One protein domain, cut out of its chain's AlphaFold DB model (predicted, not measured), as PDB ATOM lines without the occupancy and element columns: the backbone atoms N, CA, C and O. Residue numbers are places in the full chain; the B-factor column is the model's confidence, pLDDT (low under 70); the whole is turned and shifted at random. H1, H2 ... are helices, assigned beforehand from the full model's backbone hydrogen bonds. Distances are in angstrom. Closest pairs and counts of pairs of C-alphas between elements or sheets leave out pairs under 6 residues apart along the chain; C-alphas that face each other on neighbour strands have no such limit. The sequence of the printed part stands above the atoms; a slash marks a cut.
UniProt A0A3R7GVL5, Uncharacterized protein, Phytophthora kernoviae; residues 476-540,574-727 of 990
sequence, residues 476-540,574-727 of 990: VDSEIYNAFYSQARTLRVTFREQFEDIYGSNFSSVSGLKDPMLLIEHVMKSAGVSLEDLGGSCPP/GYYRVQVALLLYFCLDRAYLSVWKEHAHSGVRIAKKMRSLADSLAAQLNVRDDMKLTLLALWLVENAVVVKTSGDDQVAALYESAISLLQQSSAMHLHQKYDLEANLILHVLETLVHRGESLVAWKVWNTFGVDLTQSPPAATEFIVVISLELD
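What this domain is: This is residues 476 to 540 and 574 to 727 of the 990 residues of an uncharacterized protein of Phytophthora kernoviae (UniProt A0A3R7GVL5). A long helix, H1, crosses one end of an up-and-down bundle of helices H4 to H8, passing near the ends of H3, H5 and H7. H5 is at the core; H3 packs on H4 and H5, short H2 on H3, H5 and H7, and H9 on H7 and H8, far from H4. The printed part has 219 residues, with nine named helices, H1 to H9 in chain order, and no named strand; the class is all helix. It is compact, with a radius of gyration of the C-alphas of 16.7 A, and rounded, spanning 43 by 39 by 37 A.

How they stand to each other: Begin with H1, residues 478 to 503, the longest helix. Look at its residues 480 to 481, which alone only just touch H3, residues 577 to 595, with 3 pairs of C-alphas within 8 A; the closest C-alphas are those of Tyr 481 and Leu 593, 7.4 A apart, and the lines are about perpendicular at 75 degrees. Farther along, H1 is close but not clearly touching H5, residues 625 to 639, where the closest C-alphas, Ala 488 and Asn 639, are 7.3 A apart. It is likewise close but not clearly touching H7, residues 678 to 689, where the closest C-alphas, Arg 492 and Thr 687, are 7.9 A apart. H5 is the hub, touching five helices. It forms a helical hairpin with H6, residues 649 to 668, at a shallow tilt of 24 degrees, opposite ways; find their closest C-alphas, Ala 633 and Ala 658, 4.3 A apart. It forms another with H4, residues 603 to 621, at a steep tilt of 41 degrees, with the C-alphas of Ala 618 and Lys 628 closest at 6.8 A. H3 touches H5 with residues 577 to 585 alone, the C-alphas of Ala 581 and Leu 631 being closest at 6.6 A. H7 and H8, residues 694 to 704, make a hairpin at a shallow tilt of 15 degrees; the closest C-alphas, Leu 685 and Ala 697, are 5.5 A apart. Residues 655 to 663 of H6 alone touch H8, at a shallow tilt of 7 degrees, the same way, with the C-alphas of Ile 659 and Val 700 closest at 6.7 A. H2, residues 519 to 525, touches H7, the C-alphas of Leu 519 and His 683 being closest at 6.8 A. H9, residues 713 to 725, touches H8 at a steep tilt of 53 degrees, with the C-alphas of Ser 694 and Ile 722 closest at 5.0 A. Every O i to N i+4 pair is within hydrogen-bond range in H1, H2 and H4 to H9; in H3 it is 14 of 15.

Where its parts are: Find C-alpha 478 at (1.842, -3.542, -29.079); from there H1 runs 37.8 A to C-alpha 503 at (32.383, -5.667, -6.959). H2 measures 9.8 A, H3 27.0 A, H4 26.3 A, H5 20.9 A, H6 29.7 A, H7 16.3 A and H8 15.2 A from first to last C-alpha. H9 runs 19.1 A and ends with C-alpha 725 at (37.576, 2.718, -12.758).

The domain as a whole: The two C-alphas farthest apart are those of Gly 504 and Gln 620, 47.7 A. Residues 541 to 573 are not printed, and C-alphas 540 and 574 are 22.2 A apart across this cut. The link from H1 to H2, residues 504 to 518, is long. Look in the B-factor column for a mean pLDDT of 78.5 over the printed part; 51 residues are under 70, among them residues 526 to 539 and 669 to 677.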
ATOM      1  N   VAL A 476       2.726   1.485 -34.715       64.12
ATOM      2  CA  VAL A 476       3.527   0.497 -33.962       64.12
ATOM      3  C   VAL A 476       2.609  -0.532 -33.316       64.12
ATOM      4  O   VAL A 476       1.637  -0.159 -32.658       64.12
ATOM      5  N   ASP A 477       2.961  -1.804 -33.489       69.56
ATOM      6  CA  ASP A 477       2.329  -2.958 -32.851       69.56
ATOM      7  C   ASP A 477       2.676  -3.029 -31.349       69.56
ATOM      8  O   ASP A 477       3.821  -2.807 -30.940       69.56
ATOM      9  N   SER A 478       1.686  -3.378 -30.527       72.19
ATOM     10  CA  SER A 478       1.842  -3.542 -29.079       72.19
ATOM     11  C   SER A 478       2.832  -4.662 -28.732       72.19
ATOM     12  O   SER A 478       3.572  -4.533 -27.758       72.19
ATOM     13  N   GLU A 479       2.922  -5.727 -29.538       75.62
ATOM     14  CA  GLU A 479       3.917  -6.793 -29.327       75.62
ATOM     15  C   GLU A 479       5.355  -6.281 -29.527       75.62
ATOM     16  O   GLU A 479       6.252  -6.577 -28.735       75.62
ATOM     17  N   ILE A 480       5.568  -5.438 -30.543       77.44
ATOM     18  CA  ILE A 480       6.866  -4.821 -30.863       77.44
ATOM     19  C   ILE A 480       7.318  -3.851 -29.762       77.44
ATOM     20  O   ILE A 480       8.525  -3.761 -29.503       77.44
ATOM     21  N   TYR A 481       6.364  -3.151 -29.136       78.00
ATOM     22  CA  TYR A 481       6.572  -2.239 -28.007       78.00
ATOM     23  C   TYR A 481       6.918  -3.010 -26.721       78.00
ATOM     24  O   TYR A 481       7.952  -2.757 -26.102       78.00
ATOM     25  N   ASN A 482       6.129  -4.034 -26.383       78.44
ATOM     26  CA  ASN A 482       6.374  -4.901 -25.225       78.44
ATOM     27  C   ASN A 482       7.729  -5.618 -25.301       78.44
ATOM     28  O   ASN A 482       8.458  -5.661 -24.311       78.44
ATOM     29  N   ALA A 483       8.106  -6.131 -26.477       81.69
ATOM     30  CA  ALA A 483       9.398  -6.789 -26.686       81.69
ATOM     31  C   ALA A 483      10.606  -5.842 -26.532       81.69
ATOM     32  O   ALA A 483      11.699  -6.289 -26.196       81.69
ATOM     33  N   PHE A 484      10.429  -4.541 -26.786       83.69
ATOM     34  CA  PHE A 484      11.479  -3.537 -26.597       83.69
ATOM     35  C   PHE A 484      11.710  -3.252 -25.106       83.69
ATOM     36  O   PHE A 484      12.848  -3.297 -24.639       83.69
ATOM     37  N   TYR A 485      10.636  -3.054 -24.336       81.06
ATOM     38  CA  TYR A 485      10.745  -2.781 -22.901       81.06
ATOM     39  C   TYR A 485      11.075  -4.009 -22.047       81.06
ATOM     40  O   TYR A 485      11.797  -3.877 -21.057       81.06
ATOM     41  N   SER A 486      10.663  -5.216 -22.452       82.50
ATOM     42  CA  SER A 486      11.161  -6.441 -21.815       82.50
ATOM     43  C   SER A 486      12.665  -6.618 -22.040       82.50
ATOM     44  O   SER A 486      13.383  -6.893 -21.083       82.50
ATOM     45  N   GLN A 487      13.172  -6.353 -23.253       85.81
ATOM     46  CA  GLN A 487      14.612  -6.355 -23.533       85.81
ATOM     47  C   GLN A 487      15.358  -5.310 -22.684       85.81
ATOM     48  O   GLN A 487      16.398  -5.635 -22.112       85.81
ATOM     49  N   ALA A 488      14.825  -4.088 -22.556       85.19
ATOM     50  CA  ALA A 488      15.403  -3.041 -21.709       85.19
ATOM     51  C   ALA A 488      15.510  -3.482 -20.236       85.19
ATOM     52  O   ALA A 488      16.590  -3.408 -19.645       85.19
ATOM     53  N   ARG A 489      14.419  -4.010 -19.660       85.19
ATOM     54  CA  ARG A 489      14.378  -4.467 -18.262       85.19
ATOM     55  C   ARG A 489      15.284  -5.684 -18.026       85.19
ATOM     56  O   ARG A 489      16.018  -5.698 -17.042       85.19
ATOM     57  N   THR A 490      15.315  -6.665 -18.936       86.62
ATOM     58  CA  THR A 490      16.250  -7.806 -18.852       86.62
ATOM     59  C   THR A 490      17.705  -7.342 -18.890       86.62
ATOM     60  O   THR A 490      18.489  -7.761 -18.042       86.62
ATOM     61  N   LEU A 491      18.068  -6.436 -19.807       86.81
ATOM     62  CA  LEU A 491      19.422  -5.879 -19.859       86.81
ATOM     63  C   LEU A 491      19.778  -5.158 -18.550       86.81
ATOM     64  O   LEU A 491      20.832  -5.433 -17.978       86.81
ATOM     65  N   ARG A 492      18.883  -4.304 -18.031       86.69
ATOM     66  CA  ARG A 492      19.072  -3.565 -16.770       86.69
ATOM     67  C   ARG A 492      19.335  -4.493 -15.573       86.69
ATOM     68  O   ARG A 492      20.183  -4.154 -14.748       86.69
ATOM     69  N   VAL A 493      18.672  -5.653 -15.508       86.81
ATOM     70  CA  VAL A 493      18.954  -6.706 -14.513       86.81
ATOM     71  C   VAL A 493      20.336  -7.320 -14.746       86.81
ATOM     72  O   VAL A 493      21.172  -7.242 -13.851       86.81
ATOM     73  N   THR A 494      20.628  -7.830 -15.950       88.06
ATOM     74  CA  THR A 494      21.911  -8.516 -16.223       88.06
ATOM     75  C   THR A 494      23.143  -7.630 -16.018       88.06
ATOM     76  O   THR A 494      24.172  -8.112 -15.557       88.06
ATOM     77  N   PHE A 495      23.044  -6.326 -16.298       87.81
ATOM     78  CA  PHE A 495      24.109  -5.363 -16.009       87.81
ATOM     79  C   PHE A 495      24.345  -5.187 -14.505       87.81
ATOM     80  O   PHE A 495      25.488  -5.077 -14.068       87.81
ATOM     81  N   ARG A 496      23.285  -5.209 -13.688       86.19
ATOM     82  CA  ARG A 496      23.436  -5.146 -12.232       86.19
ATOM     83  C   ARG A 496      23.965  -6.459 -11.646       86.19
ATOM     84  O   ARG A 496      24.800  -6.403 -10.754       86.19
ATOM     85  N   GLU A 497      23.549  -7.612 -12.166       86.94
ATOM     86  CA  GLU A 497      24.123  -8.912 -11.782       86.94
ATOM     87  C   GLU A 497      25.636  -8.945 -12.073       86.94
ATOM     88  O   GLU A 497      26.427  -9.241 -11.184       86.94
ATOM     89  N   GLN A 498      26.057  -8.511 -13.268       86.75
ATOM     90  CA  GLN A 498      27.479  -8.384 -13.633       86.75
ATOM     91  C   GLN A 498      28.243  -7.397 -12.735       86.75
ATOM     92  O   GLN A 498      29.394  -7.644 -12.379       86.75
ATOM     93  N   PHE A 499      27.617  -6.284 -12.346       86.25
ATOM     94  CA  PHE A 499      28.203  -5.316 -11.419       86.25
ATOM     95  C   PHE A 499      28.411  -5.914 -10.014       86.25
ATOM     96  O   PHE A 499      29.490  -5.768  -9.430       86.25
ATOM     97  N   GLU A 500      27.416  -6.638  -9.492       85.19
ATOM     98  CA  GLU A 500      27.489  -7.319  -8.193       85.19
ATOM     99  C   GLU A 500      28.475  -8.504  -8.205       85.19
ATOM    100  O   GLU A 500      29.159  -8.718  -7.204       85.19
ATOM    101  N   ASP A 501      28.660  -9.197  -9.335       84.38
ATOM    102  CA  ASP A 501      29.715 -10.209  -9.524       84.38
ATOM    103  C   ASP A 501      31.137  -9.604  -9.495       84.38
ATOM    104  O   ASP A 501      32.072 -10.201  -8.952       84.38
ATOM    105  N   ILE A 502      31.335  -8.414 -10.080       81.81
ATOM    106  CA  ILE A 502      32.656  -7.762 -10.171       81.81
ATOM    107  C   ILE A 502      33.081  -7.141  -8.831       81.81
ATOM    108  O   ILE A 502      34.265  -7.216  -8.461       81.81
ATOM    109  N   TYR A 503      32.129  -6.518  -8.125       79.31
ATOM    110  CA  TYR A 503      32.383  -5.667  -6.959       79.31
ATOM    111  C   TYR A 503      31.829  -6.200  -5.621       79.31
ATOM    112  O   TYR A 503      32.287  -5.751  -4.569       79.31
ATOM    113  N   GLY A 504      30.927  -7.184  -5.639       73.75
ATOM    114  CA  GLY A 504      30.316  -7.811  -4.460       73.75
ATOM    115  C   GLY A 504      28.890  -7.326  -4.165       73.75
ATOM    116  O   GLY A 504      28.502  -6.218  -4.512       73.75
ATOM    117  N   SER A 505      28.105  -8.140  -3.457       61.88
ATOM    118  CA  SER A 505      26.655  -7.955  -3.245       61.88
ATOM    119  C   SER A 505      26.255  -6.979  -2.119       61.88
ATOM    120  O   SER A 505      25.167  -7.104  -1.561       61.88
ATOM    121  N   ASN A 506      27.134  -6.053  -1.721       66.06
ATOM    122  CA  ASN A 506      26.937  -5.185  -0.542       66.06
ATOM    123  C   ASN A 506      26.499  -3.745  -0.885       66.06
ATOM    124  O   ASN A 506      26.495  -2.884  -0.006       66.06
ATOM    125  N   PHE A 507      26.151  -3.470  -2.143       72.12
ATOM    126  CA  PHE A 507      25.707  -2.147  -2.587       72.12
ATOM    127  C   PHE A 507      24.269  -1.835  -2.181       72.12
ATOM    128  O   PHE A 507      23.402  -2.708  -2.118       72.12
ATOM    129  N   SER A 508      24.007  -0.553  -1.956       70.88
ATOM    130  CA  SER A 508      22.674  -0.021  -1.710       70.88
ATOM    131  C   SER A 508      22.034   0.509  -3.002       70.88
ATOM    132  O   SER A 508      22.670   1.152  -3.831       70.88
ATOM    133  N   SER A 509      20.743   0.224  -3.177       72.62
ATOM    134  CA  SER A 509      19.926   0.684  -4.310       72.62
ATOM    135  C   SER A 509      19.411   2.102  -4.045       72.62
ATOM    136  O   SER A 509      18.820   2.335  -2.987       72.62
ATOM    137  N   VAL A 510      19.561   3.044  -4.992       64.94
ATOM    138  CA  VAL A 510      19.049   4.429  -4.835       64.94
ATOM    139  C   VAL A 510      17.525   4.425  -4.677       64.94
ATOM    140  O   VAL A 510      16.955   5.226  -3.940       64.94
ATOM    141  N   SER A 511      16.860   3.485  -5.351       58.84
ATOM    142  CA  SER A 511      15.404   3.330  -5.330       58.84
ATOM    143  C   SER A 511      14.854   2.631  -4.076       58.84
ATOM    144  O   SER A 511      13.634   2.644  -3.871       58.84
ATOM    145  N   GLY A 512      15.725   1.991  -3.283       61.38
ATOM    146  CA  GLY A 512      15.378   1.105  -2.165       61.38
ATOM    147  C   GLY A 512      14.788  -0.257  -2.565       61.38
ATOM    148  O   GLY A 512      14.486  -1.063  -1.687       61.38
ATOM    149  N   LEU A 513      14.607  -0.530  -3.863       63.97
ATOM    150  CA  LEU A 513      14.015  -1.773  -4.367       63.97
ATOM    151  C   LEU A 513      15.075  -2.839  -4.671       63.97
ATOM    152  O   LEU A 513      16.224  -2.520  -4.987       63.97
ATOM    153  N   LYS A 514      14.655  -4.112  -4.597       62.50
ATOM    154  CA  LYS A 514      15.504  -5.276  -4.894       62.50
ATOM    155  C   LYS A 514      15.796  -5.437  -6.389       62.50
ATOM    156  O   LYS A 514      16.842  -5.985  -6.712       62.50
ATOM    157  N   ASP A 515      14.937  -4.932  -7.272       67.44
ATOM    158  CA  ASP A 515      15.123  -4.978  -8.727       67.44
ATOM    159  C   ASP A 515      15.419  -3.561  -9.262       67.44
ATOM    160  O   ASP A 515      14.860  -2.591  -8.741       67.44
ATOM    161  N   PRO A 516      16.314  -3.400 -10.257       72.44
ATOM    162  CA  PRO A 516      16.728  -2.084 -10.734       72.44
ATOM    163  C   PRO A 516      15.647  -1.441 -11.614       72.44
ATOM    164  O   PRO A 516      15.247  -2.003 -12.634       72.44
ATOM    165  N   MET A 517      15.219  -0.234 -11.241       75.25
ATOM    166  CA  MET A 517      14.247   0.545 -12.011       75.25
ATOM    167  C   MET A 517      14.849   1.092 -13.318       75.25
ATOM    168  O   MET A 517      16.051   1.379 -13.405       75.25
ATOM    169  N   LEU A 518      13.985   1.295 -14.314       82.81
ATOM    170  CA  LEU A 518      14.261   2.123 -15.492       82.81
ATOM    171  C   LEU A 518      14.124   3.618 -15.144       82.81
ATOM    172  O   LEU A 518      13.345   4.003 -14.270       82.81
ATOM    173  N   LEU A 519      14.814   4.494 -15.875       81.38
ATOM    174  CA  LEU A 519      14.744   5.950 -15.691       81.38
ATOM    175  C   LEU A 519      13.323   6.504 -15.889       81.38
ATOM    176  O   LEU A 519      12.922   7.422 -15.177       81.38
ATOM    177  N   ILE A 520      12.533   5.920 -16.797       77.88
ATOM    178  CA  ILE A 520      11.115   6.283 -16.966       77.88
ATOM    179  C   ILE A 520      10.265   5.862 -15.757       77.88
ATOM    180  O   ILE A 520       9.439   6.639 -15.289       77.88
ATOM    181  N   GLU A 521      10.523   4.689 -15.175       78.75
ATOM    182  CA  GLU A 521       9.840   4.232 -13.957       78.75
ATOM    183  C   GLU A 521      10.190   5.130 -12.760       78.75
ATOM    184  O   GLU A 521       9.335   5.380 -11.913       78.75
ATOM    185  N   HIS A 522      11.416   5.670 -12.700       76.50
ATOM    186  CA  HIS A 522      11.779   6.691 -11.713       76.50
ATOM    187  C   HIS A 522      10.960   7.976 -11.905       76.50
ATOM    188  O   HIS A 522      10.350   8.438 -10.944       76.50
ATOM    189  N   VAL A 523      10.883   8.510 -13.132       75.06
ATOM    190  CA  VAL A 523      10.091   9.719 -13.447       75.06
ATOM    191  C   VAL A 523       8.600   9.526 -13.122       75.06
ATOM    192  O   VAL A 523       7.944  10.448 -12.637       75.06
ATOM    193  N   MET A 524       8.068   8.313 -13.307       73.50
ATOM    194  CA  MET A 524       6.699   7.948 -12.914       73.50
ATOM    195  C   MET A 524       6.529   7.797 -11.388       73.50
ATOM    196  O   MET A 524       5.514   8.223 -10.839       73.50
ATOM    197  N   LYS A 525       7.539   7.280 -10.676       74.06
ATOM    198  CA  LYS A 525       7.543   7.167  -9.206       74.06
ATOM    199  C   LYS A 525       7.661   8.528  -8.511       74.06
ATOM    200  O   LYS A 525       6.964   8.753  -7.526       74.06
ATOM    201  N   SER A 526       8.465   9.458  -9.038       67.25
ATOM    202  CA  SER A 526       8.487  10.866  -8.589       67.25
ATOM    203  C   SER A 526       7.167  11.604  -8.848       67.25
ATOM    204  O   SER A 526       6.943  12.672  -8.290       67.25
ATOM    205  N   ALA A 527       6.297  11.025  -9.675       61.19
ATOM    206  CA  ALA A 527       4.996  11.548 -10.066       61.19
ATOM    207  C   ALA A 527       3.801  10.829  -9.403       61.19
ATOM    208  O   ALA A 527       2.664  10.981  -9.846       61.19
ATOM    209  N   GLY A 528       4.037   9.987  -8.389       64.94
ATOM    210  CA  GLY A 528       2.956   9.305  -7.667       64.94
ATOM    211  C   GLY A 528       2.139   8.305  -8.501       64.94
ATOM    212  O   GLY A 528       1.008   7.992  -8.124       64.94
ATOM    213  N   VAL A 529       2.692   7.808  -9.616       67.62
ATOM    214  CA  VAL A 529       2.108   6.747 -10.455       67.62
ATOM    215  C   VAL A 529       2.779   5.420 -10.105       67.62
ATOM    216  O   VAL A 529       4.009   5.319 -10.148       67.62
ATOM    217  N   SER A 530       2.003   4.391  -9.760       65.75
ATOM    218  CA  SER A 530       2.549   3.058  -9.489       65.75
ATOM    219  C   SER A 530       2.672   2.227 -10.770       65.75
ATOM    220  O   SER A 530       2.055   2.519 -11.792       65.75
ATOM    221  N   LEU A 531       3.453   1.143 -10.720       63.62
ATOM    222  CA  LEU A 531       3.507   0.163 -11.812       63.62
ATOM    223  C   LEU A 531       2.218  -0.685 -11.896       63.62
ATOM    224  O   LEU A 531       1.929  -1.279 -12.935       63.62
ATOM    225  N   GLU A 532       1.452  -0.751 -10.804       61.91
ATOM    226  CA  GLU A 532       0.212  -1.528 -10.694       61.91
ATOM    227  C   GLU A 532      -0.932  -0.841 -11.454       61.91
ATOM    228  O   GLU A 532      -1.657  -1.513 -12.188       61.91
ATOM    229  N   ASP A 533      -0.991   0.498 -11.412       59.12
ATOM    230  CA  ASP A 533      -1.917   1.334 -12.202       59.12
ATOM    231  C   ASP A 533      -1.762   1.126 -13.725       59.12
ATOM    232  O   ASP A 533      -2.677   1.400 -14.497       59.12
ATOM    233  N   LEU A 534      -0.602   0.624 -14.173       58.34
ATOM    234  CA  LEU A 534      -0.291   0.347 -15.582       58.34
ATOM    235  C   LEU A 534      -0.618  -1.091 -16.015       58.34
ATOM    236  O   LEU A 534      -0.317  -1.474 -17.147       58.34
ATOM    237  N   GLY A 535      -1.112  -1.937 -15.104       55.28
ATOM    238  CA  GLY A 535      -1.194  -3.383 -15.327       55.28
ATOM    239  C   GLY A 535       0.177  -4.080 -15.400       55.28
ATOM    240  O   GLY A 535       0.291  -5.146 -16.001       55.28
ATOM    241  N   GLY A 536       1.232  -3.485 -14.825       56.94
ATOM    242  CA  GLY A 536       2.596  -4.038 -14.773       56.94
ATOM    243  C   GLY A 536       3.486  -3.777 -16.000       56.94
ATOM    244  O   GLY A 536       4.703  -3.995 -15.928       56.94
ATOM    245  N   SER A 537       2.928  -3.280 -17.108       56.88
ATOM    246  CA  SER A 537       3.690  -2.834 -18.286       56.88
ATOM    247  C   SER A 537       4.066  -1.357 -18.176       56.88
ATOM    248  O   SER A 537       3.189  -0.515 -18.027       56.88
ATOM    249  N   CYS A 538       5.352  -1.030 -18.310       60.72
ATOM    250  CA  CYS A 538       5.827   0.347 -18.428       60.72
ATOM    251  C   CYS A 538       6.607   0.507 -19.744       60.72
ATOM    252  O   CYS A 538       7.410  -0.383 -20.046       60.72
ATOM    253  N   PRO A 539       6.425   1.614 -20.494       69.44
ATOM    254  CA  PRO A 539       5.371   2.639 -20.390       69.44
ATOM    255  C   PRO A 539       4.004   2.118 -20.911       69.44
ATOM    256  O   PRO A 539       3.920   0.954 -21.313       69.44
ATOM    257  N   PRO A 540       2.911   2.916 -20.898       71.44
ATOM    258  CA  PRO A 540       1.614   2.474 -21.422       71.44
ATOM    259  C   PRO A 540       1.690   2.068 -22.901       71.44
ATOM    260  O   PRO A 540       2.166   2.813 -23.754       71.44
ATOM    261  N   GLY A 574       3.123  25.883 -19.535       53.16
ATOM    262  CA  GLY A 574       3.612  24.587 -20.034       53.16
ATOM    263  C   GLY A 574       4.402  23.684 -19.078       53.16
ATOM    264  O   GLY A 574       5.343  23.024 -19.524       53.16
ATOM    265  N   TYR A 575       4.027  23.582 -17.794       52.53
ATOM    266  CA  TYR A 575       4.746  22.731 -16.828       52.53
ATOM    267  C   TYR A 575       3.879  21.679 -16.109       52.53
ATOM    268  O   TYR A 575       3.604  21.758 -14.916       52.53
ATOM    269  N   TYR A 576       3.538  20.603 -16.825       59.25
ATOM    270  CA  TYR A 576       2.900  19.406 -16.256       59.25
ATOM    271  C   TYR A 576       3.860  18.216 -16.323       59.25
ATOM    272  O   TYR A 576       3.701  17.332 -17.166       59.25
ATOM    273  N   ARG A 577       4.882  18.225 -15.447       66.75
ATOM    274  CA  ARG A 577       6.021  17.275 -15.411       66.75
ATOM    275  C   ARG A 577       5.642  15.847 -15.824       66.75
ATOM    276  O   ARG A 577       6.238  15.291 -16.740       66.75
ATOM    277  N   VAL A 578       4.620  15.292 -15.168       71.81
ATOM    278  CA  VAL A 578       4.153  13.909 -15.350       71.81
ATOM    279  C   VAL A 578       3.567  13.667 -16.738       71.81
ATOM    280  O   VAL A 578       3.998  12.762 -17.446       71.81
ATOM    281  N   GLN A 579       2.587  14.484 -17.134       75.00
ATOM    282  CA  GLN A 579       1.885  14.314 -18.405       75.00
ATOM    283  C   GLN A 579       2.847  14.498 -19.575       75.00
ATOM    284  O   GLN A 579       2.878  13.674 -20.484       75.00
ATOM    285  N   VAL A 580       3.686  15.535 -19.510       77.94
ATOM    286  CA  VAL A 580       4.715  15.821 -20.513       77.94
ATOM    287  C   VAL A 580       5.702  14.659 -20.634       77.94
ATOM    288  O   VAL A 580       5.991  14.240 -21.751       77.94
ATOM    289  N   ALA A 581       6.170  14.087 -19.519       78.38
ATOM    290  CA  ALA A 581       7.050  12.920 -19.546       78.38
ATOM    291  C   ALA A 581       6.393  11.704 -20.217       78.38
ATOM    292  O   ALA A 581       6.969  11.140 -21.147       78.38
ATOM    293  N   LEU A 582       5.178  11.334 -19.797       80.88
ATOM    294  CA  LEU A 582       4.451  10.184 -20.347       80.88
ATOM    295  C   LEU A 582       4.189  10.330 -21.853       80.88
ATOM    296  O   LEU A 582       4.417   9.389 -22.614       80.88
ATOM    297  N   LEU A 583       3.752  11.515 -22.288       83.44
ATOM    298  CA  LEU A 583       3.436  11.806 -23.687       83.44
ATOM    299  C   LEU A 583       4.694  11.856 -24.564       83.44
ATOM    300  O   LEU A 583       4.701  11.268 -25.647       83.44
ATOM    301  N   LEU A 584       5.766  12.506 -24.091       85.31
ATOM    302  CA  LEU A 584       7.025  12.605 -24.831       85.31
ATOM    303  C   LEU A 584       7.664  11.224 -25.019       85.31
ATOM    304  O   LEU A 584       8.061  10.895 -26.135       85.31
ATOM    305  N   TYR A 585       7.719  10.398 -23.965       84.56
ATOM    306  CA  TYR A 585       8.229   9.027 -24.061       84.56
ATOM    307  C   TYR A 585       7.379   8.185 -25.017       84.56
ATOM    308  O   TYR A 585       7.905   7.718 -26.023       84.56
ATOM    309  N   PHE A 586       6.062   8.086 -24.791       85.12
ATOM    310  CA  PHE A 586       5.155   7.293 -25.632       85.12
ATOM    311  C   PHE A 586       5.288   7.623 -27.128       85.12
ATOM    312  O   PHE A 586       5.335   6.725 -27.972       85.12
ATOM    313  N   CYS A 587       5.393   8.908 -27.470       86.12
ATOM    314  CA  CYS A 587       5.537   9.346 -28.854       86.12
ATOM    315  C   CYS A 587       6.945   9.086 -29.425       86.12
ATOM    316  O   CYS A 587       7.054   8.609 -30.558       86.12
ATOM    317  N   LEU A 588       8.021   9.342 -28.665       87.25
ATOM    318  CA  LEU A 588       9.400   9.070 -29.101       87.25
ATOM    319  C   LEU A 588       9.670   7.570 -29.266       87.25
ATOM    320  O   LEU A 588      10.243   7.165 -30.278       87.25
ATOM    321  N   ASP A 589       9.203   6.744 -28.330       85.88
ATOM    322  CA  ASP A 589       9.298   5.285 -28.394       85.88
ATOM    323  C   ASP A 589       8.637   4.760 -29.666       85.88
ATOM    324  O   ASP A 589       9.249   4.016 -30.438       85.88
ATOM    325  N   ARG A 590       7.390   5.183 -29.927       83.88
ATOM    326  CA  ARG A 590       6.669   4.755 -31.126       83.88
ATOM    327  C   ARG A 590       7.344   5.264 -32.400       83.88
ATOM    328  O   ARG A 590       7.481   4.491 -33.343       83.88
ATOM    329  N   ALA A 591       7.823   6.509 -32.439       84.50
ATOM    330  CA  ALA A 591       8.505   7.066 -33.612       84.50
ATOM    331  C   ALA A 591       9.879   6.420 -33.894       84.50
ATOM    332  O   ALA A 591      10.288   6.306 -35.055       84.50
ATOM    333  N   TYR A 592      10.591   5.960 -32.861       85.44
ATOM    334  CA  TYR A 592      11.780   5.122 -33.022       85.44
ATOM    335  C   TYR A 592      11.411   3.720 -33.534       85.44
ATOM    336  O   TYR A 592      11.992   3.247 -34.516       85.44
ATOM    337  N   LEU A 593      10.425   3.066 -32.912       82.69
ATOM    338  CA  LEU A 593      10.041   1.691 -33.234       82.69
ATOM    339  C   LEU A 593       9.419   1.537 -34.632       82.69
ATOM    340  O   LEU A 593       9.662   0.509 -35.263       82.69
ATOM    341  N   SER A 594       8.674   2.531 -35.130       77.62
ATOM    342  CA  SER A 594       8.050   2.501 -36.463       77.62
ATOM    343  C   SER A 594       9.033   2.770 -37.606       77.62
ATOM    344  O   SER A 594       9.014   2.052 -38.600       77.62
ATOM    345  N   VAL A 595       9.895   3.790 -37.484       66.94
ATOM    346  CA  VAL A 595      10.718   4.275 -38.614       66.94
ATOM    347  C   VAL A 595      12.190   3.832 -38.533       66.94
ATOM    348  O   VAL A 595      12.862   3.784 -39.561       66.94
ATOM    349  N   TRP A 596      12.717   3.486 -37.348       66.00
ATOM    350  CA  TRP A 596      14.164   3.269 -37.139       66.00
ATOM    351  C   TRP A 596      14.548   1.872 -36.611       66.00
ATOM    352  O   TRP A 596      15.737   1.571 -36.531       66.00
ATOM    353  N   LYS A 597      13.592   0.971 -36.319       64.88
ATOM    354  CA  LYS A 597      13.893  -0.410 -35.866       64.88
ATOM    355  C   LYS A 597      14.415  -1.335 -36.977       64.88
ATOM    356  O   LYS A 597      15.012  -2.369 -36.672       64.88
ATOM    357  N   GLU A 598      14.201  -1.027 -38.255       60.66
ATOM    358  CA  GLU A 598      14.549  -1.949 -39.351       60.66
ATOM    359  C   GLU A 598      16.045  -1.971 -39.698       60.66
ATOM    360  O   GLU A 598      16.604  -3.042 -39.936       60.66
ATOM    361  N   HIS A 599      16.708  -0.814 -39.683       63.34
ATOM    362  CA  HIS A 599      18.067  -0.638 -40.199       63.34
ATOM    363  C   HIS A 599      19.043  -0.230 -39.085       63.34
ATOM    364  O   HIS A 599      18.691   0.523 -38.181       63.34
ATOM    365  N   ALA A 600      20.292  -0.702 -39.153       63.00
ATOM    366  CA  ALA A 600      21.341  -0.241 -38.246       63.00
ATOM    367  C   ALA A 600      21.786   1.181 -38.626       63.00
ATOM    368  O   ALA A 600      22.038   1.477 -39.800       63.00
ATOM    369  N   HIS A 601      21.901   2.063 -37.635       77.12
ATOM    370  CA  HIS A 601      22.210   3.475 -37.849       77.12
ATOM    371  C   HIS A 601      23.317   3.978 -36.912       77.12
ATOM    372  O   HIS A 601      23.597   3.388 -35.870       77.12
ATOM    373  N   SER A 602      23.952   5.093 -37.281       81.62
ATOM    374  CA  SER A 602      24.926   5.762 -36.419       81.62
ATOM    375  C   SER A 602      24.233   6.508 -35.277       81.62
ATOM    376  O   SER A 602      23.215   7.173 -35.495       81.62
ATOM    377  N   GLY A 603      24.796   6.451 -34.067       82.69
ATOM    378  CA  GLY A 603      24.190   7.031 -32.862       82.69
ATOM    379  C   GLY A 603      23.919   8.527 -33.013       82.69
ATOM    380  O   GLY A 603      22.815   8.995 -32.747       82.69
ATOM    381  N   VAL A 604      24.870   9.261 -33.603       85.31
ATOM    382  CA  VAL A 604      24.727  10.689 -33.950       85.31
ATOM    383  C   VAL A 604      23.490  10.959 -34.822       85.31
ATOM    384  O   VAL A 604      22.802  11.964 -34.635       85.31
ATOM    385  N   ARG A 605      23.173  10.071 -35.777       85.38
ATOM    386  CA  ARG A 605      22.009  10.220 -36.666       85.38
ATOM    387  C   ARG A 605      20.702   9.946 -35.925       85.38
ATOM    388  O   ARG A 605      19.740  10.683 -36.138       85.38
ATOM    389  N   ILE A 606      20.685   8.936 -35.054       86.44
ATOM    390  CA  ILE A 606      19.528   8.603 -34.213       86.44
ATOM    391  C   ILE A 606      19.253   9.761 -33.248       86.44
ATOM    392  O   ILE A 606      18.171  10.338 -33.297       86.44
ATOM    393  N   ALA A 607      20.249  10.195 -32.470       88.75
ATOM    394  CA  ALA A 607      20.107  11.309 -31.533       88.75
ATOM    395  C   ALA A 607      19.670  12.614 -32.224       88.75
ATOM    396  O   ALA A 607      18.781  13.302 -31.725       88.75
ATOM    397  N   LYS A 608      20.218  12.937 -33.409       89.62
ATOM    398  CA  LYS A 608      19.787  14.118 -34.177       89.62
ATOM    399  C   LYS A 608      18.336  14.014 -34.663       89.62
ATOM    400  O   LYS A 608      17.635  15.025 -34.650       89.62
ATOM    401  N   LYS A 609      17.862  12.834 -35.092       87.94
ATOM    402  CA  LYS A 609      16.457  12.675 -35.508       87.94
ATOM    403  C   LYS A 609      15.503  12.636 -34.313       87.94
ATOM    404  O   LYS A 609      14.454  13.263 -34.398       87.94
ATOM    405  N   MET A 610      15.870  11.990 -33.207       90.12
ATOM    406  CA  MET A 610      15.065  11.991 -31.979       90.12
ATOM    407  C   MET A 610      14.949  13.397 -31.383       90.12
ATOM    408  O   MET A 610      13.853  13.790 -31.004       90.12
ATOM    409  N   ARG A 611      16.014  14.215 -31.437       91.81
ATOM    410  CA  ARG A 611      15.930  15.652 -31.123       91.81
ATOM    411  C   ARG A 611      14.924  16.375 -32.019       91.81
ATOM    412  O   ARG A 611      13.975  16.940 -31.504       91.81
ATOM    413  N   SER A 612      15.037  16.234 -33.341       91.31
ATOM    414  CA  SER A 612      14.080  16.821 -34.297       91.31
ATOM    415  C   SER A 612      12.625  16.350 -34.117       91.31
ATOM    416  O   SER A 612      11.717  17.069 -34.531       91.31
ATOM    417  N   LEU A 613      12.388  15.157 -33.562       90.19
ATOM    418  CA  LEU A 613      11.048  14.665 -33.224       90.19
ATOM    419  C   LEU A 613      10.556  15.273 -31.902       90.19
ATOM    420  O   LEU A 613       9.434  15.766 -31.854       90.19
ATOM    421  N   ALA A 614      11.409  15.322 -30.875       90.88
ATOM    422  CA  ALA A 614      11.112  15.970 -29.599       90.88
ATOM    423  C   ALA A 614      10.874  17.484 -29.747       90.88
ATOM    424  O   ALA A 614       9.984  18.018 -29.099       90.88
ATOM    425  N   ASP A 615      11.619  18.169 -30.622       91.19
ATOM    426  CA  ASP A 615      11.419  19.588 -30.951       91.19
ATOM    427  C   ASP A 615      10.036  19.830 -31.578       91.19
ATOM    428  O   ASP A 615       9.331  20.755 -31.185       91.19
ATOM    429  N   SER A 616       9.631  18.971 -32.521       91.06
ATOM    430  CA  SER A 616       8.314  19.023 -33.172       91.06
ATOM    431  C   SER A 616       7.174  18.754 -32.184       91.06
ATOM    432  O   SER A 616       6.210  19.515 -32.144       91.06
ATOM    433  N   LEU A 617       7.301  17.713 -31.358       88.81
ATOM    434  CA  LEU A 617       6.286  17.341 -30.374       88.81
ATOM    435  C   LEU A 617       6.160  18.377 -29.246       88.81
ATOM    436  O   LEU A 617       5.053  18.709 -28.830       88.81
ATOM    437  N   ALA A 618       7.278  18.930 -28.773       87.19
ATOM    438  CA  ALA A 618       7.273  19.977 -27.754       87.19
ATOM    439  C   ALA A 618       6.655  21.287 -28.257       87.19
ATOM    440  O   ALA A 618       5.955  21.943 -27.491       87.19
ATOM    441  N   ALA A 619       6.856  21.643 -29.531       86.31
ATOM    442  CA  ALA A 619       6.196  22.796 -30.138       86.31
ATOM    443  C   ALA A 619       4.664  22.620 -30.197       86.31
ATOM    444  O   ALA A 619       3.934  23.574 -29.944       86.31
ATOM    445  N   GLN A 620       4.175  21.405 -30.468       83.75
ATOM    446  CA  GLN A 620       2.737  21.102 -30.514       83.75
ATOM    447  C   GLN A 620       2.100  20.978 -29.117       83.75
ATOM    448  O   GLN A 620       0.945  21.349 -28.929       83.75
ATOM    449  N   LEU A 621       2.852  20.509 -28.114       80.31
ATOM    450  CA  LEU A 621       2.405  20.415 -26.716       80.31
ATOM    451  C   LEU A 621       2.698  21.672 -25.867       80.31
ATOM    452  O   LEU A 621       2.377  21.684 -24.679       80.31
ATOM    453  N   ASN A 622       3.314  22.708 -26.449       77.25
ATOM    454  CA  ASN A 622       3.837  23.901 -25.765       77.25
ATOM    455  C   ASN A 622       4.682  23.572 -24.513       77.25
ATOM    456  O   ASN A 622       4.450  24.084 -23.416       77.25
ATOM    457  N   VAL A 623       5.641  22.659 -24.676       79.44
ATOM    458  CA  VAL A 623       6.525  22.164 -23.610       79.44
ATOM    459  C   VAL A 623       7.793  23.005 -23.537       79.44
ATOM    460  O   VAL A 623       8.482  23.176 -24.543       79.44
ATOM    461  N   ARG A 624       8.147  23.457 -22.327       77.44
ATOM    462  CA  ARG A 624       9.379  24.220 -22.087       77.44
ATOM    463  C   ARG A 624      10.636  23.459 -22.528       77.44
ATOM    464  O   ARG A 624      10.764  22.248 -22.312       77.44
ATOM    465  N   ASP A 625      11.596  24.193 -23.087       82.19
ATOM    466  CA  ASP A 625      12.850  23.637 -23.602       82.19
ATOM    467  C   ASP A 625      13.648  22.860 -22.541       82.19
ATOM    468  O   ASP A 625      14.129  21.767 -22.833       82.19
ATOM    469  N   ASP A 626      13.736  23.348 -21.299       79.69
ATOM    470  CA  ASP A 626      14.465  22.684 -20.207       79.69
ATOM    471  C   ASP A 626      13.955  21.254 -19.953       79.69
ATOM    472  O   ASP A 626      14.744  20.304 -19.856       79.69
ATOM    473  N   MET A 627      12.629  21.095 -19.916       79.06
ATOM    474  CA  MET A 627      11.945  19.825 -19.690       79.06
ATOM    475  C   MET A 627      12.124  18.883 -20.887       79.06
ATOM    476  O   MET A 627      12.483  17.717 -20.704       79.06
ATOM    477  N   LYS A 628      11.968  19.392 -22.119       86.56
ATOM    478  CA  LYS A 628      12.235  18.640 -23.359       86.56
ATOM    479  C   LYS A 628      13.665  18.095 -23.392       86.56
ATOM    480  O   LYS A 628      13.861  16.911 -23.668       86.56
ATOM    481  N   LEU A 629      14.660  18.949 -23.138       88.38
ATOM    482  CA  LEU A 629      16.080  18.591 -23.210       88.38
ATOM    483  C   LEU A 629      16.422  17.505 -22.177       88.38
ATOM    484  O   LEU A 629      17.066  16.515 -22.530       88.38
ATOM    485  N   THR A 630      15.930  17.640 -20.941       85.56
ATOM    486  CA  THR A 630      16.115  16.643 -19.873       85.56
ATOM    487  C   THR A 630      15.458  15.306 -20.207       85.56
ATOM    488  O   THR A 630      16.134  14.279 -20.180       85.56
ATOM    489  N   LEU A 631      14.173  15.291 -20.573       86.88
ATOM    490  CA  LEU A 631      13.455  14.045 -20.876       86.88
ATOM    491  C   LEU A 631      14.053  13.312 -22.086       86.88
ATOM    492  O   LEU A 631      14.224  12.095 -22.045       86.88
ATOM    493  N   LEU A 632      14.457  14.041 -23.133       90.94
ATOM    494  CA  LEU A 632      15.161  13.462 -24.280       90.94
ATOM    495  C   LEU A 632      16.533  12.886 -23.889       90.94
ATOM    496  O   LEU A 632      16.945  11.863 -24.436       90.94
ATOM    497  N   ALA A 633      17.249  13.512 -22.950       90.38
ATOM    498  CA  ALA A 633      18.520  12.986 -22.459       90.38
ATOM    499  C   ALA A 633      18.335  11.686 -21.666       90.38
ATOM    500  O   ALA A 633      19.061  10.725 -21.907       90.38
ATOM    501  N   LEU A 634      17.339  11.629 -20.776       89.06
ATOM    502  CA  LEU A 634      16.980  10.416 -20.034       89.06
ATOM    503  C   LEU A 634      16.561   9.283 -20.984       89.06
ATOM    504  O   LEU A 634      17.001   8.146 -20.813       89.06
ATOM    505  N   TRP A 635      15.772   9.596 -22.018       90.44
ATOM    506  CA  TRP A 635      15.387   8.650 -23.069       90.44
ATOM    507  C   TRP A 635      16.606   8.100 -23.819       90.44
ATOM    508  O   TRP A 635      16.698   6.893 -24.045       90.44
ATOM    509  N   LEU A 636      17.564   8.968 -24.174       90.94
ATOM    510  CA  LEU A 636      18.807   8.567 -24.838       90.94
ATOM    511  C   LEU A 636      19.701   7.709 -23.935       90.94
ATOM    512  O   LEU A 636      20.239   6.721 -24.423       90.94
ATOM    513  N   VAL A 637      19.846   8.049 -22.647       89.94
ATOM    514  CA  VAL A 637      20.630   7.244 -21.691       89.94
ATOM    515  C   VAL A 637      20.002   5.867 -21.509       89.94
ATOM    516  O   VAL A 637      20.710   4.870 -21.636       89.94
ATOM    517  N   GLU A 638      18.694   5.778 -21.255       87.75
ATOM    518  CA  GLU A 638      18.047   4.481 -21.035       87.75
ATOM    519  C   GLU A 638      18.152   3.597 -22.283       87.75
ATOM    520  O   GLU A 638      18.702   2.495 -22.234       87.75
ATOM    521  N   ASN A 639      17.721   4.107 -23.437       86.75
ATOM    522  CA  ASN A 639      17.583   3.292 -24.639       86.75
ATOM    523  C   ASN A 639      18.906   3.036 -25.391       86.75
ATOM    524  O   ASN A 639      18.910   2.233 -26.323       86.75
ATOM    525  N   ALA A 640      20.030   3.645 -24.987       86.50
ATOM    526  CA  ALA A 640      21.327   3.573 -25.679       86.50
ATOM    527  C   ALA A 640      21.776   2.156 -26.094       86.50
ATOM    528  O   ALA A 640      22.316   1.986 -27.185       86.50
ATOM    529  N   VAL A 641      21.534   1.151 -25.243       82.00
ATOM    530  CA  VAL A 641      21.947  -0.253 -25.459       82.00
ATOM    531  C   VAL A 641      20.868  -1.087 -26.174       82.00
ATOM    532  O   VAL A 641      21.164  -2.116 -26.775       82.00
ATOM    533  N   VAL A 642      19.606  -0.648 -26.145       81.38
ATOM    534  CA  VAL A 642      18.462  -1.330 -26.792       81.38
ATOM    535  C   VAL A 642      18.271  -0.851 -28.242       81.38
ATOM    536  O   VAL A 642      17.655  -1.523 -29.075       81.38
ATOM    537  N   VAL A 643      18.805   0.328 -28.563       82.00
ATOM    538  CA  VAL A 643      18.786   0.938 -29.892       82.00
ATOM    539  C   VAL A 643      19.733   0.209 -30.857       82.00
ATOM    540  O   VAL A 643      20.870  -0.108 -30.521       82.00
ATOM    541  N   LYS A 644      19.290  -0.029 -32.103       68.38
ATOM    542  CA  LYS A 644      20.090  -0.717 -33.135       68.38
ATOM    543  C   LYS A 644      21.170   0.190 -33.730       68.38
ATOM    544  O   LYS A 644      20.995   0.800 -34.790       68.38
ATOM    545  N   THR A 645      22.309   0.244 -33.061       72.44
ATOM    546  CA  THR A 645      23.486   0.965 -33.535       72.44
ATOM    547  C   THR A 645      24.367   0.122 -34.469       72.44
ATOM    548  O   THR A 645      24.317  -1.108 -34.480       72.44
ATOM    549  N   SER A 646      25.186   0.780 -35.296       64.31
ATOM    550  CA  SER A 646      26.166   0.122 -36.173       64.31
ATOM    551  C   SER A 646      27.558   0.011 -35.520       64.31
ATOM    552  O   SER A 646      28.514   0.612 -36.015       64.31
ATOM    553  N   GLY A 647      27.657  -0.736 -34.415       66.69
ATOM    554  CA  GLY A 647      28.899  -0.978 -33.658       66.69
ATOM    555  C   GLY A 647      29.093  -0.066 -32.438       66.69
ATOM    556  O   GLY A 647      28.412   0.947 -32.295       66.69
ATOM    557  N   ASP A 648      30.030  -0.434 -31.564       59.88
ATOM    558  CA  ASP A 648      30.092   0.045 -30.171       59.88
ATOM    559  C   ASP A 648      30.350   1.559 -30.035       59.88
ATOM    560  O   ASP A 648      29.666   2.232 -29.261       59.88
ATOM    561  N   ASP A 649      31.219   2.138 -30.880       62.09
ATOM    562  CA  ASP A 649      31.503   3.590 -30.951       62.09
ATOM    563  C   ASP A 649      30.235   4.460 -31.102       62.09
ATOM    564  O   ASP A 649      30.217   5.655 -30.794       62.09
ATOM    565  N   GLN A 650      29.150   3.877 -31.616       79.00
ATOM    566  CA  GLN A 650      27.879   4.562 -31.818       79.00
ATOM    567  C   GLN A 650      27.053   4.694 -30.531       79.00
ATOM    568  O   GLN A 650      26.208   5.585 -30.471       79.00
ATOM    569  N   VAL A 651      27.275   3.844 -29.524       83.88
ATOM    570  CA  VAL A 651      26.586   3.917 -28.223       83.88
ATOM    571  C   VAL A 651      27.147   5.088 -27.413       83.88
ATOM    572  O   VAL A 651      26.384   5.942 -26.960       83.88
ATOM    573  N   ALA A 652      28.477   5.234 -27.372       84.81
ATOM    574  CA  ALA A 652      29.148   6.402 -26.794       84.81
ATOM    575  C   ALA A 652      28.647   7.728 -27.406       84.81
ATOM    576  O   ALA A 652      28.404   8.704 -26.696       84.81
ATOM    577  N   ALA A 653      28.388   7.755 -28.718       85.94
ATOM    578  CA  ALA A 653      27.830   8.925 -29.397       85.94
ATOM    579  C   ALA A 653      26.389   9.291 -28.965       85.94
ATOM    580  O   ALA A 653      25.991  10.452 -29.107       85.94
ATOM    581  N   LEU A 654      25.605   8.342 -28.436       89.25
ATOM    582  CA  LEU A 654      24.308   8.630 -27.808       89.25
ATOM    583  C   LEU A 654      24.510   9.272 -26.428       89.25
ATOM    584  O   LEU A 654      23.874  10.286 -26.137       89.25
ATOM    585  N   TYR A 655      25.441   8.747 -25.623       90.50
ATOM    586  CA  TYR A 655      25.754   9.276 -24.293       90.50
ATOM    587  C   TYR A 655      26.349  10.694 -24.321       90.50
ATOM    588  O   TYR A 655      25.883  11.554 -23.574       90.50
ATOM    589  N   GLU A 656      27.295  11.003 -25.218       89.38
ATOM    590  CA  GLU A 656      27.809  12.379 -25.373       89.38
ATOM    591  C   GLU A 656      26.693  13.359 -25.788       89.38
ATOM    592  O   GLU A 656      26.627  14.491 -25.305       89.38
ATOM    593  N   SER A 657      25.762  12.916 -26.645       91.12
ATOM    594  CA  SER A 657      24.597  13.719 -27.033       91.12
ATOM    595  C   SER A 657      23.617  13.932 -25.873       91.12
ATOM    596  O   SER A 657      23.015  15.002 -25.781       91.12
ATOM    597  N   ALA A 658      23.475  12.955 -24.970       91.50
ATOM    598  CA  ALA A 658      22.669  13.076 -23.758       91.50
ATOM    599  C   ALA A 658      23.313  14.014 -22.722       91.50
ATOM    600  O   ALA A 658      22.627  14.885 -22.190       91.50
ATOM    601  N   ILE A 659      24.629  13.929 -22.497       89.06
ATOM    602  CA  ILE A 659      25.359  14.884 -21.642       89.06
ATOM    603  C   ILE A 659      25.208  16.311 -22.187       89.06
ATOM    604  O   ILE A 659      24.883  17.222 -21.429       89.06
ATOM    605  N   SER A 660      25.358  16.505 -23.502       90.50
ATOM    606  CA  SER A 660      25.171  17.817 -24.137       90.50
ATOM    607  C   SER A 660      23.752  18.379 -23.972       90.50
ATOM    608  O   SER A 660      23.604  19.598 -23.979       90.50
ATOM    609  N   LEU A 661      22.722  17.535 -23.852       90.50
ATOM    610  CA  LEU A 661      21.345  17.963 -23.572       90.50
ATOM    611  C   LEU A 661      21.163  18.358 -22.106       90.50
ATOM    612  O   LEU A 661      20.590  19.406 -21.820       90.50
ATOM    613  N   LEU A 662      21.687  17.546 -21.185       86.50
ATOM    614  CA  LEU A 662      21.648  17.824 -19.748       86.50
ATOM    615  C   LEU A 662      22.370  19.138 -19.414       86.50
ATOM    616  O   LEU A 662      21.832  19.947 -18.667       86.50
ATOM    617  N   GLN A 663      23.525  19.387 -20.037       86.19
ATOM    618  CA  GLN A 663      24.286  20.639 -19.914       86.19
ATOM    619  C   GLN A 663      23.564  21.857 -20.510       86.19
ATOM    620  O   GLN A 663      23.737  22.976 -20.032       86.19
ATOM    621  N   GLN A 664      22.746  21.657 -21.548       88.44
ATOM    622  CA  GLN A 664      21.898  22.718 -22.098       88.44
ATOM    623  C   GLN A 664      20.725  23.020 -21.158       88.44
ATOM    624  O   GLN A 664      20.485  24.187 -20.872       88.44
ATOM    625  N   SER A 665      20.062  21.996 -20.607       84.06
ATOM    626  CA  SER A 665      18.995  22.184 -19.614       84.06
ATOM    627  C   SER A 665      19.515  22.871 -18.343       84.06
ATOM    628  O   SER A 665      18.951  23.876 -17.923       84.06
ATOM    629  N   SER A 666      20.649  22.426 -17.781       78.19
ATOM    630  CA  SER A 666      21.251  23.051 -16.588       78.19
ATOM    631  C   SER A 666      21.605  24.526 -16.800       78.19
ATOM    632  O   SER A 666      21.417  25.333 -15.900       78.19
ATOM    633  N   ALA A 667      22.059  24.908 -17.998       79.88
ATOM    634  CA  ALA A 667      22.341  26.306 -18.328       79.88
ATOM    635  C   ALA A 667      21.080  27.190 -18.448       79.88
ATOM    636  O   ALA A 667      21.196  28.414 -18.414       79.88
ATOM    637  N   MET A 668      19.888  26.595 -18.590       74.56
ATOM    638  CA  MET A 668      18.605  27.309 -18.634       74.56
ATOM    639  C   MET A 668      17.968  27.481 -17.244       74.56
ATOM    640  O   MET A 668      17.169  28.399 -17.051       74.56
ATOM    641  N   HIS A 669      18.354  26.665 -16.256       67.44
ATOM    642  CA  HIS A 669      17.914  26.793 -14.860       67.44
ATOM    643  C   HIS A 669      18.650  27.934 -14.147       67.44
ATOM    644  O   HIS A 669      19.505  27.729 -13.293       67.44
ATOM    645  N   LEU A 670      18.296  29.179 -14.480       47.91
ATOM    646  CA  LEU A 670      18.962  30.391 -13.972       47.91
ATOM    647  C   LEU A 670      18.836  30.620 -12.443       47.91
ATOM    648  O   LEU A 670      19.356  31.607 -11.925       47.91
ATOM    649  N   HIS A 671      18.121  29.747 -11.726       46.88
ATOM    650  CA  HIS A 671      17.859  29.827 -10.289       46.88
ATOM    651  C   HIS A 671      17.952  28.434  -9.644       46.88
ATOM    652  O   HIS A 671      17.190  27.540 -10.011       46.88
ATOM    653  N   GLN A 672      18.763  28.298  -8.584       47.25
ATOM    654  CA  GLN A 672      19.026  27.048  -7.832       47.25
ATOM    655  C   GLN A 672      17.790  26.322  -7.254       47.25
ATOM    656  O   GLN A 672      17.899  25.244  -6.680       47.25
ATOM    657  N   LYS A 673      16.595  26.915  -7.351       41.94
ATOM    658  CA  LYS A 673      15.335  26.301  -6.911       41.94
ATOM    659  C   LYS A 673      14.775  25.290  -7.930       41.94
ATOM    660  O   LYS A 673      13.857  24.549  -7.590       41.94
ATOM    661  N   TYR A 674      15.292  25.275  -9.163       48.81
ATOM    662  CA  TYR A 674      14.742  24.494 -10.282       48.81
ATOM    663  C   TYR A 674      15.735  23.517 -10.933       48.81
ATOM    664  O   TYR A 674      15.391  22.902 -11.941       48.81
ATOM    665  N   ASP A 675      16.925  23.334 -10.350       52.75
ATOM    666  CA  ASP A 675      17.903  22.338 -10.801       52.75
ATOM    667  C   ASP A 675      17.310  20.915 -10.869       52.75
ATOM    668  O   ASP A 675      16.341  20.579 -10.179       52.75
ATOM    669  N   LEU A 676      17.915  20.051 -11.698       60.06
ATOM    670  CA  LEU A 676      17.529  18.639 -11.781       60.06
ATOM    671  C   LEU A 676      17.610  17.988 -10.395       60.06
ATOM    672  O   LEU A 676      18.617  18.100  -9.697       60.06
ATOM    673  N   GLU A 677      16.560  17.261 -10.020       69.56
ATOM    674  CA  GLU A 677      16.473  16.638  -8.702       69.56
ATOM    675  C   GLU A 677      17.649  15.685  -8.459       69.56
ATOM    676  O   GLU A 677      17.930  14.800  -9.273       69.56
ATOM    677  N   ALA A 678      18.311  15.825  -7.306       72.12
ATOM    678  CA  ALA A 678      19.464  15.008  -6.925       72.12
ATOM    679  C   ALA A 678      19.193  13.499  -7.084       72.12
ATOM    680  O   ALA A 678      20.035  12.759  -7.587       72.12
ATOM    681  N   ASN A 679      17.979  13.054  -6.742       75.19
ATOM    682  CA  ASN A 679      17.541  11.670  -6.904       75.19
ATOM    683  C   ASN A 679      17.562  11.202  -8.369       75.19
ATOM    684  O   ASN A 679      18.022  10.092  -8.635       75.19
ATOM    685  N   LEU A 680      17.118  12.035  -9.315       78.19
ATOM    686  CA  LEU A 680      17.115  11.723 -10.746       78.19
ATOM    687  C   LEU A 680      18.548  11.575 -11.273       78.19
ATOM    688  O   LEU A 680      18.859  10.603 -11.963       78.19
ATOM    689  N   ILE A 681      19.439  12.495 -10.891       82.00
ATOM    690  CA  ILE A 681      20.868  12.439 -11.239       82.00
ATOM    691  C   ILE A 681      21.502  11.153 -10.687       82.00
ATOM    692  O   ILE A 681      22.244  10.478 -11.399       82.00
ATOM    693  N   LEU A 682      21.169  10.760  -9.455       83.69
ATOM    694  CA  LEU A 682      21.664   9.520  -8.850       83.69
ATOM    695  C   LEU A 682      21.153   8.256  -9.558       83.69
ATOM    696  O   LEU A 682      21.936   7.327  -9.736       83.69
ATOM    697  N   HIS A 683      19.905   8.226 -10.038       84.56
ATOM    698  CA  HIS A 683      19.412   7.104 -10.852       84.56
ATOM    699  C   HIS A 683      20.076   7.069 -12.243       84.56
ATOM    700  O   HIS A 683      20.347   5.989 -12.760       84.56
ATOM    701  N   VAL A 684      20.420   8.218 -12.842       87.00
ATOM    702  CA  VAL A 684      21.237   8.268 -14.075       87.00
ATOM    703  C   VAL A 684      22.643   7.711 -13.831       87.00
ATOM    704  O   VAL A 684      23.147   6.946 -14.653       87.00
ATOM    705  N   LEU A 685      23.262   8.037 -12.693       87.94
ATOM    706  CA  LEU A 685      24.572   7.506 -12.305       87.94
ATOM    707  C   LEU A 685      24.513   5.990 -12.045       87.94
ATOM    708  O   LEU A 685      25.336   5.266 -12.594       87.94
ATOM    709  N   GLU A 686      23.502   5.494 -11.325       87.75
ATOM    710  CA  GLU A 686      23.227   4.054 -11.155       87.75
ATOM    711  C   GLU A 686      23.014   3.336 -12.511       87.75
ATOM    712  O   GLU A 686      23.409   2.181 -12.705       87.75
ATOM    713  N   THR A 687      22.399   4.010 -13.487       88.31
ATOM    714  CA  THR A 687      22.186   3.461 -14.835       88.31
ATOM    715  C   THR A 687      23.474   3.376 -15.649       88.31
ATOM    716  O   THR A 687      23.666   2.392 -16.360       88.31
ATOM    717  N   LEU A 688      24.378   4.351 -15.527       89.56
ATOM    718  CA  LEU A 688      25.668   4.348 -16.226       89.56
ATOM    719  C   LEU A 688      26.701   3.429 -15.554       89.56
ATOM    720  O   LEU A 688      27.406   2.698 -16.248       89.56
ATOM    721  N   VAL A 689      26.764   3.402 -14.220       88.31
ATOM    722  CA  VAL A 689      27.755   2.610 -13.468       88.31
ATOM    723  C   VAL A 689      27.503   1.108 -13.580       88.31
ATOM    724  O   VAL A 689      28.443   0.370 -13.859       88.31
ATOM    725  N   HIS A 690      26.253   0.635 -13.493       87.75
ATOM    726  CA  HIS A 690      25.968  -0.790 -13.742       87.75
ATOM    727  C   HIS A 690      26.304  -1.220 -15.187       87.75
ATOM    728  O   HIS A 690      26.507  -2.400 -15.442       87.75
ATOM    729  N   ARG A 691      26.382  -0.278 -16.141       87.25
ATOM    730  CA  ARG A 691      26.787  -0.534 -17.537       87.25
ATOM    731  C   ARG A 691      28.305  -0.415 -17.771       87.25
ATOM    732  O   ARG A 691      28.741  -0.615 -18.900       87.25
ATOM    733  N   GLY A 692      29.101  -0.075 -16.749       85.38
ATOM    734  CA  GLY A 692      30.549   0.166 -16.866       85.38
ATOM    735  C   GLY A 692      30.935   1.514 -17.497       85.38
ATOM    736  O   GLY A 692      32.094   1.741 -17.827       85.38
ATOM    737  N   GLU A 693      29.984   2.437 -17.669       88.50
ATOM    738  CA  GLU A 693      30.180   3.721 -18.361       88.50
ATOM    739  C   GLU A 693      30.675   4.830 -17.408       88.50
ATOM    740  O   GLU A 693      30.193   5.968 -17.417       88.50
ATOM    741  N   SER A 694      31.651   4.517 -16.547       88.19
ATOM    742  CA  SER A 694      32.110   5.428 -15.483       88.19
ATOM    743  C   SER A 694      32.694   6.751 -15.988       88.19
ATOM    744  O   SER A 694      32.588   7.763 -15.296       88.19
ATOM    745  N   LEU A 695      33.247   6.805 -17.206       88.19
ATOM    746  CA  LEU A 695      33.689   8.066 -17.816       88.19
ATOM    747  C   LEU A 695      32.500   8.995 -18.135       88.19
ATOM    748  O   LEU A 695      32.581  10.206 -17.915       88.19
ATOM    749  N   VAL A 696      31.388   8.430 -18.614       88.44
ATOM    750  CA  VAL A 696      30.129   9.150 -18.863       88.44
ATOM    751  C   VAL A 696      29.519   9.585 -17.528       88.44
ATOM    752  O   VAL A 696      29.164  10.753 -17.360       88.44
ATOM    753  N   ALA A 697      29.480   8.683 -16.544       88.88
ATOM    754  CA  ALA A 697      28.973   8.971 -15.205       88.88
ATOM    755  C   ALA A 697      29.766  10.097 -14.512       88.88
ATOM    756  O   ALA A 697      29.181  11.007 -13.929       88.88
ATOM    757  N   TRP A 698      31.096  10.116 -14.645       87.75
ATOM    758  CA  TRP A 698      31.961  11.173 -14.112       87.75
ATOM    759  C   TRP A 698      31.711  12.545 -14.757       87.75
ATOM    760  O   TRP A 698      31.729  13.564 -14.063       87.75
ATOM    761  N   LYS A 699      31.418  12.591 -16.068       86.69
ATOM    762  CA  LYS A 699      30.998  13.828 -16.755       86.69
ATOM    763  C   LYS A 699      29.662  14.348 -16.217       86.69
ATOM    764  O   LYS A 699      29.548  15.549 -15.967       86.69
ATOM    765  N   VAL A 700      28.680  13.467 -16.006       85.75
ATOM    766  CA  VAL A 700      27.390  13.826 -15.387       85.75
ATOM    767  C   VAL A 700      27.613  14.338 -13.962       85.75
ATOM    768  O   VAL A 700      27.175  15.439 -13.638       85.75
ATOM    769  N   TRP A 701      28.377  13.612 -13.138       84.56
ATOM    770  CA  TRP A 701      28.693  14.016 -11.765       84.56
ATOM    771  C   TRP A 701      29.316  15.414 -11.685       84.56
ATOM    772  O   TRP A 701      28.826  16.263 -10.946       84.56
ATOM    773  N   ASN A 702      30.369  15.679 -12.463       83.75
ATOM    774  CA  ASN A 702      31.043  16.981 -12.447       83.75
ATOM    775  C   ASN A 702      30.187  18.117 -13.037       83.75
ATOM    776  O   ASN A 702      30.491  19.277 -12.781       83.75
ATOM    777  N   THR A 703      29.157  17.803 -13.832       77.69
ATOM    778  CA  THR A 703      28.217  18.803 -14.368       77.69
ATOM    779  C   THR A 703      27.226  19.266 -13.297       77.69
ATOM    780  O   THR A 703      26.917  20.451 -13.245       77.69
ATOM    781  N   PHE A 704      26.744  18.353 -12.443       75.00
ATOM    782  CA  PHE A 704      25.646  18.626 -11.501       75.00
ATOM    783  C   PHE A 704      26.047  18.710 -10.020       75.00
ATOM    784  O   PHE A 704      25.307  19.290  -9.236       75.00
ATOM    785  N   GLY A 705      27.197  18.157  -9.620       68.69
ATOM    786  CA  GLY A 705      27.805  18.398  -8.304       68.69
ATOM    787  C   GLY A 705      26.935  18.042  -7.091       68.69
ATOM    788  O   GLY A 705      26.801  18.863  -6.187       68.69
ATOM    789  N   VAL A 706      26.350  16.839  -7.055       68.31
ATOM    790  CA  VAL A 706      25.424  16.432  -5.978       68.31
ATOM    791  C   VAL A 706      26.107  16.454  -4.599       68.31
ATOM    792  O   VAL A 706      27.221  15.951  -4.432       68.31
ATOM    793  N   ASP A 707      25.429  16.992  -3.583       72.19
ATOM    794  CA  ASP A 707      25.922  16.964  -2.203       72.19
ATOM    795  C   ASP A 707      25.834  15.546  -1.617       72.19
ATOM    796  O   ASP A 707      24.762  15.047  -1.257       72.19
ATOM    797  N   LEU A 708      26.994  14.896  -1.489       74.44
ATOM    798  CA  LEU A 708      27.130  13.563  -0.898       74.44
ATOM    799  C   LEU A 708      26.646  13.486   0.560       74.44
ATOM    800  O   LEU A 708      26.274  12.402   0.996       74.44
ATOM    801  N   THR A 709      26.625  14.595   1.310       69.88
ATOM    802  CA  THR A 709      26.215  14.600   2.728       69.88
ATOM    803  C   THR A 709      24.697  14.551   2.925       69.88
ATOM    804  O   THR A 709      24.232  14.134   3.985       69.88
ATOM    805  N   GLN A 710      23.931  14.928   1.897       71.50
ATOM    806  CA  GLN A 710      22.463  14.880   1.866       71.50
ATOM    807  C   GLN A 710      21.926  13.731   0.989       71.50
ATOM    808  O   GLN A 710      20.717  13.528   0.895       71.50
ATOM    809  N   SER A 711      22.819  12.979   0.341       75.81
ATOM    810  CA  SER A 711      22.486  11.899  -0.595       75.81
ATOM    811  C   SER A 711      22.346  10.529   0.094       75.81
ATOM    812  O   SER A 711      22.954  10.299   1.141       75.81
ATOM    813  N   PRO A 712      21.603   9.568  -0.496       80.44
ATOM    814  CA  PRO A 712      21.575   8.187  -0.014       80.44
ATOM    815  C   PRO A 712      22.968   7.520  -0.063       80.44
ATOM    816  O   PRO A 712      23.788   7.892  -0.908       80.44
ATOM    817  N   PRO A 713      23.235   6.489   0.773       79.62
ATOM    818  CA  PRO A 713      24.540   5.812   0.863       79.62
ATOM    819  C   PRO A 713      25.135   5.384  -0.494       79.62
ATOM    820  O   PRO A 713      26.328   5.599  -0.737       79.62
ATOM    821  N   ALA A 714      24.273   4.909  -1.397       81.44
ATOM    822  CA  ALA A 714      24.553   4.534  -2.783       81.44
ATOM    823  C   ALA A 714      25.334   5.598  -3.574       81.44
ATOM    824  O   ALA A 714      26.214   5.275  -4.370       81.44
ATOM    825  N   ALA A 715      25.076   6.887  -3.327       82.62
ATOM    826  CA  ALA A 715      25.774   7.985  -3.993       82.62
ATOM    827  C   ALA A 715      27.286   7.970  -3.712       82.62
ATOM    828  O   ALA A 715      28.093   8.213  -4.608       82.62
ATOM    829  N   THR A 716      27.679   7.643  -2.477       85.44
ATOM    830  CA  THR A 716      29.098   7.515  -2.116       85.44
ATOM    831  C   THR A 716      29.704   6.257  -2.736       85.44
ATOM    832  O   THR A 716      30.823   6.306  -3.238       85.44
ATOM    833  N   GLU A 717      28.958   5.150  -2.753       86.94
ATOM    834  CA  GLU A 717      29.384   3.884  -3.361       86.94
ATOM    835  C   GLU A 717      29.698   4.036  -4.857       86.94
ATOM    836  O   GLU A 717      30.812   3.723  -5.282       86.94
ATOM    837  N   PHE A 718      28.774   4.586  -5.652       86.81
ATOM    838  CA  PHE A 718      28.989   4.761  -7.093       86.81
ATOM    839  C   PHE A 718      30.140   5.720  -7.404       86.81
ATOM    840  O   PHE A 718      30.935   5.442  -8.296       86.81
ATOM    841  N   ILE A 719      30.291   6.820  -6.657       87.12
ATOM    842  CA  ILE A 719      31.381   7.781  -6.895       87.12
ATOM    843  C   ILE A 719      32.745   7.231  -6.448       87.12
ATOM    844  O   ILE A 719      33.767   7.581  -7.048       87.12
ATOM    845  N   VAL A 720      32.787   6.315  -5.473       87.06
ATOM    846  CA  VAL A 720      33.985   5.515  -5.168       87.06
ATOM    847  C   VAL A 720      34.317   4.570  -6.328       87.06
ATOM    848  O   VAL A 720      35.460   4.589  -6.781       87.06
ATOM    849  N   VAL A 721      33.349   3.817  -6.868       88.38
ATOM    850  CA  VAL A 721      33.588   2.913  -8.014       88.38
ATOM    851  C   VAL A 721      34.038   3.683  -9.262       88.38
ATOM    852  O   VAL A 721      35.080   3.355  -9.822       88.38
ATOM    853  N   ILE A 722      33.355   4.774  -9.626       88.75
ATOM    854  CA  ILE A 722      33.755   5.669 -10.731       88.75
ATOM    855  C   ILE A 722      35.186   6.190 -10.535       88.75
ATOM    856  O   ILE A 722      35.959   6.268 -11.488       88.75
ATOM    857  N   SER A 723      35.567   6.547  -9.303       88.50
ATOM    858  CA  SER A 723      36.931   7.012  -9.014       88.50
ATOM    859  C   SER A 723      37.974   5.901  -9.181       88.50
ATOM    860  O   SER A 723      39.103   6.196  -9.565       88.50
ATOM    861  N   LEU A 724      37.621   4.638  -8.926       87.81
ATOM    862  CA  LEU A 724      38.516   3.489  -9.093       87.81
ATOM    863  C   LEU A 724      38.636   3.053 -10.558       87.81
ATOM    864  O   LEU A 724      39.746   2.827 -11.029       87.81
ATOM    865  N   GLU A 725      37.537   3.013 -11.315       87.44
ATOM    866  CA  GLU A 725      37.576   2.718 -12.758       87.44
ATOM    867  C   GLU A 725      38.362   3.770 -13.561       87.44
ATOM    868  O   GLU A 725      38.923   3.457 -14.609       87.44
ATOM    869  N   LEU A 726      38.482   4.996 -13.036       88.00
ATOM    870  CA  LEU A 726      39.306   6.072 -13.596       88.00
ATOM    871  C   LEU A 726      40.744   6.137 -13.028       88.00
ATOM    872  O   LEU A 726      41.431   7.130 -13.261       88.00
ATOM    873  N   ASP A 727      41.212   5.114 -12.295       86.75
ATOM    874  CA  ASP A 727      42.566   5.027 -11.691       86.75
ATOM    875  C   ASP A 727      42.868   6.135 -10.644       86.75
ATOM    876  O   ASP A 727      44.012   6.369 -10.253       86.75
TER     877      ASP A 727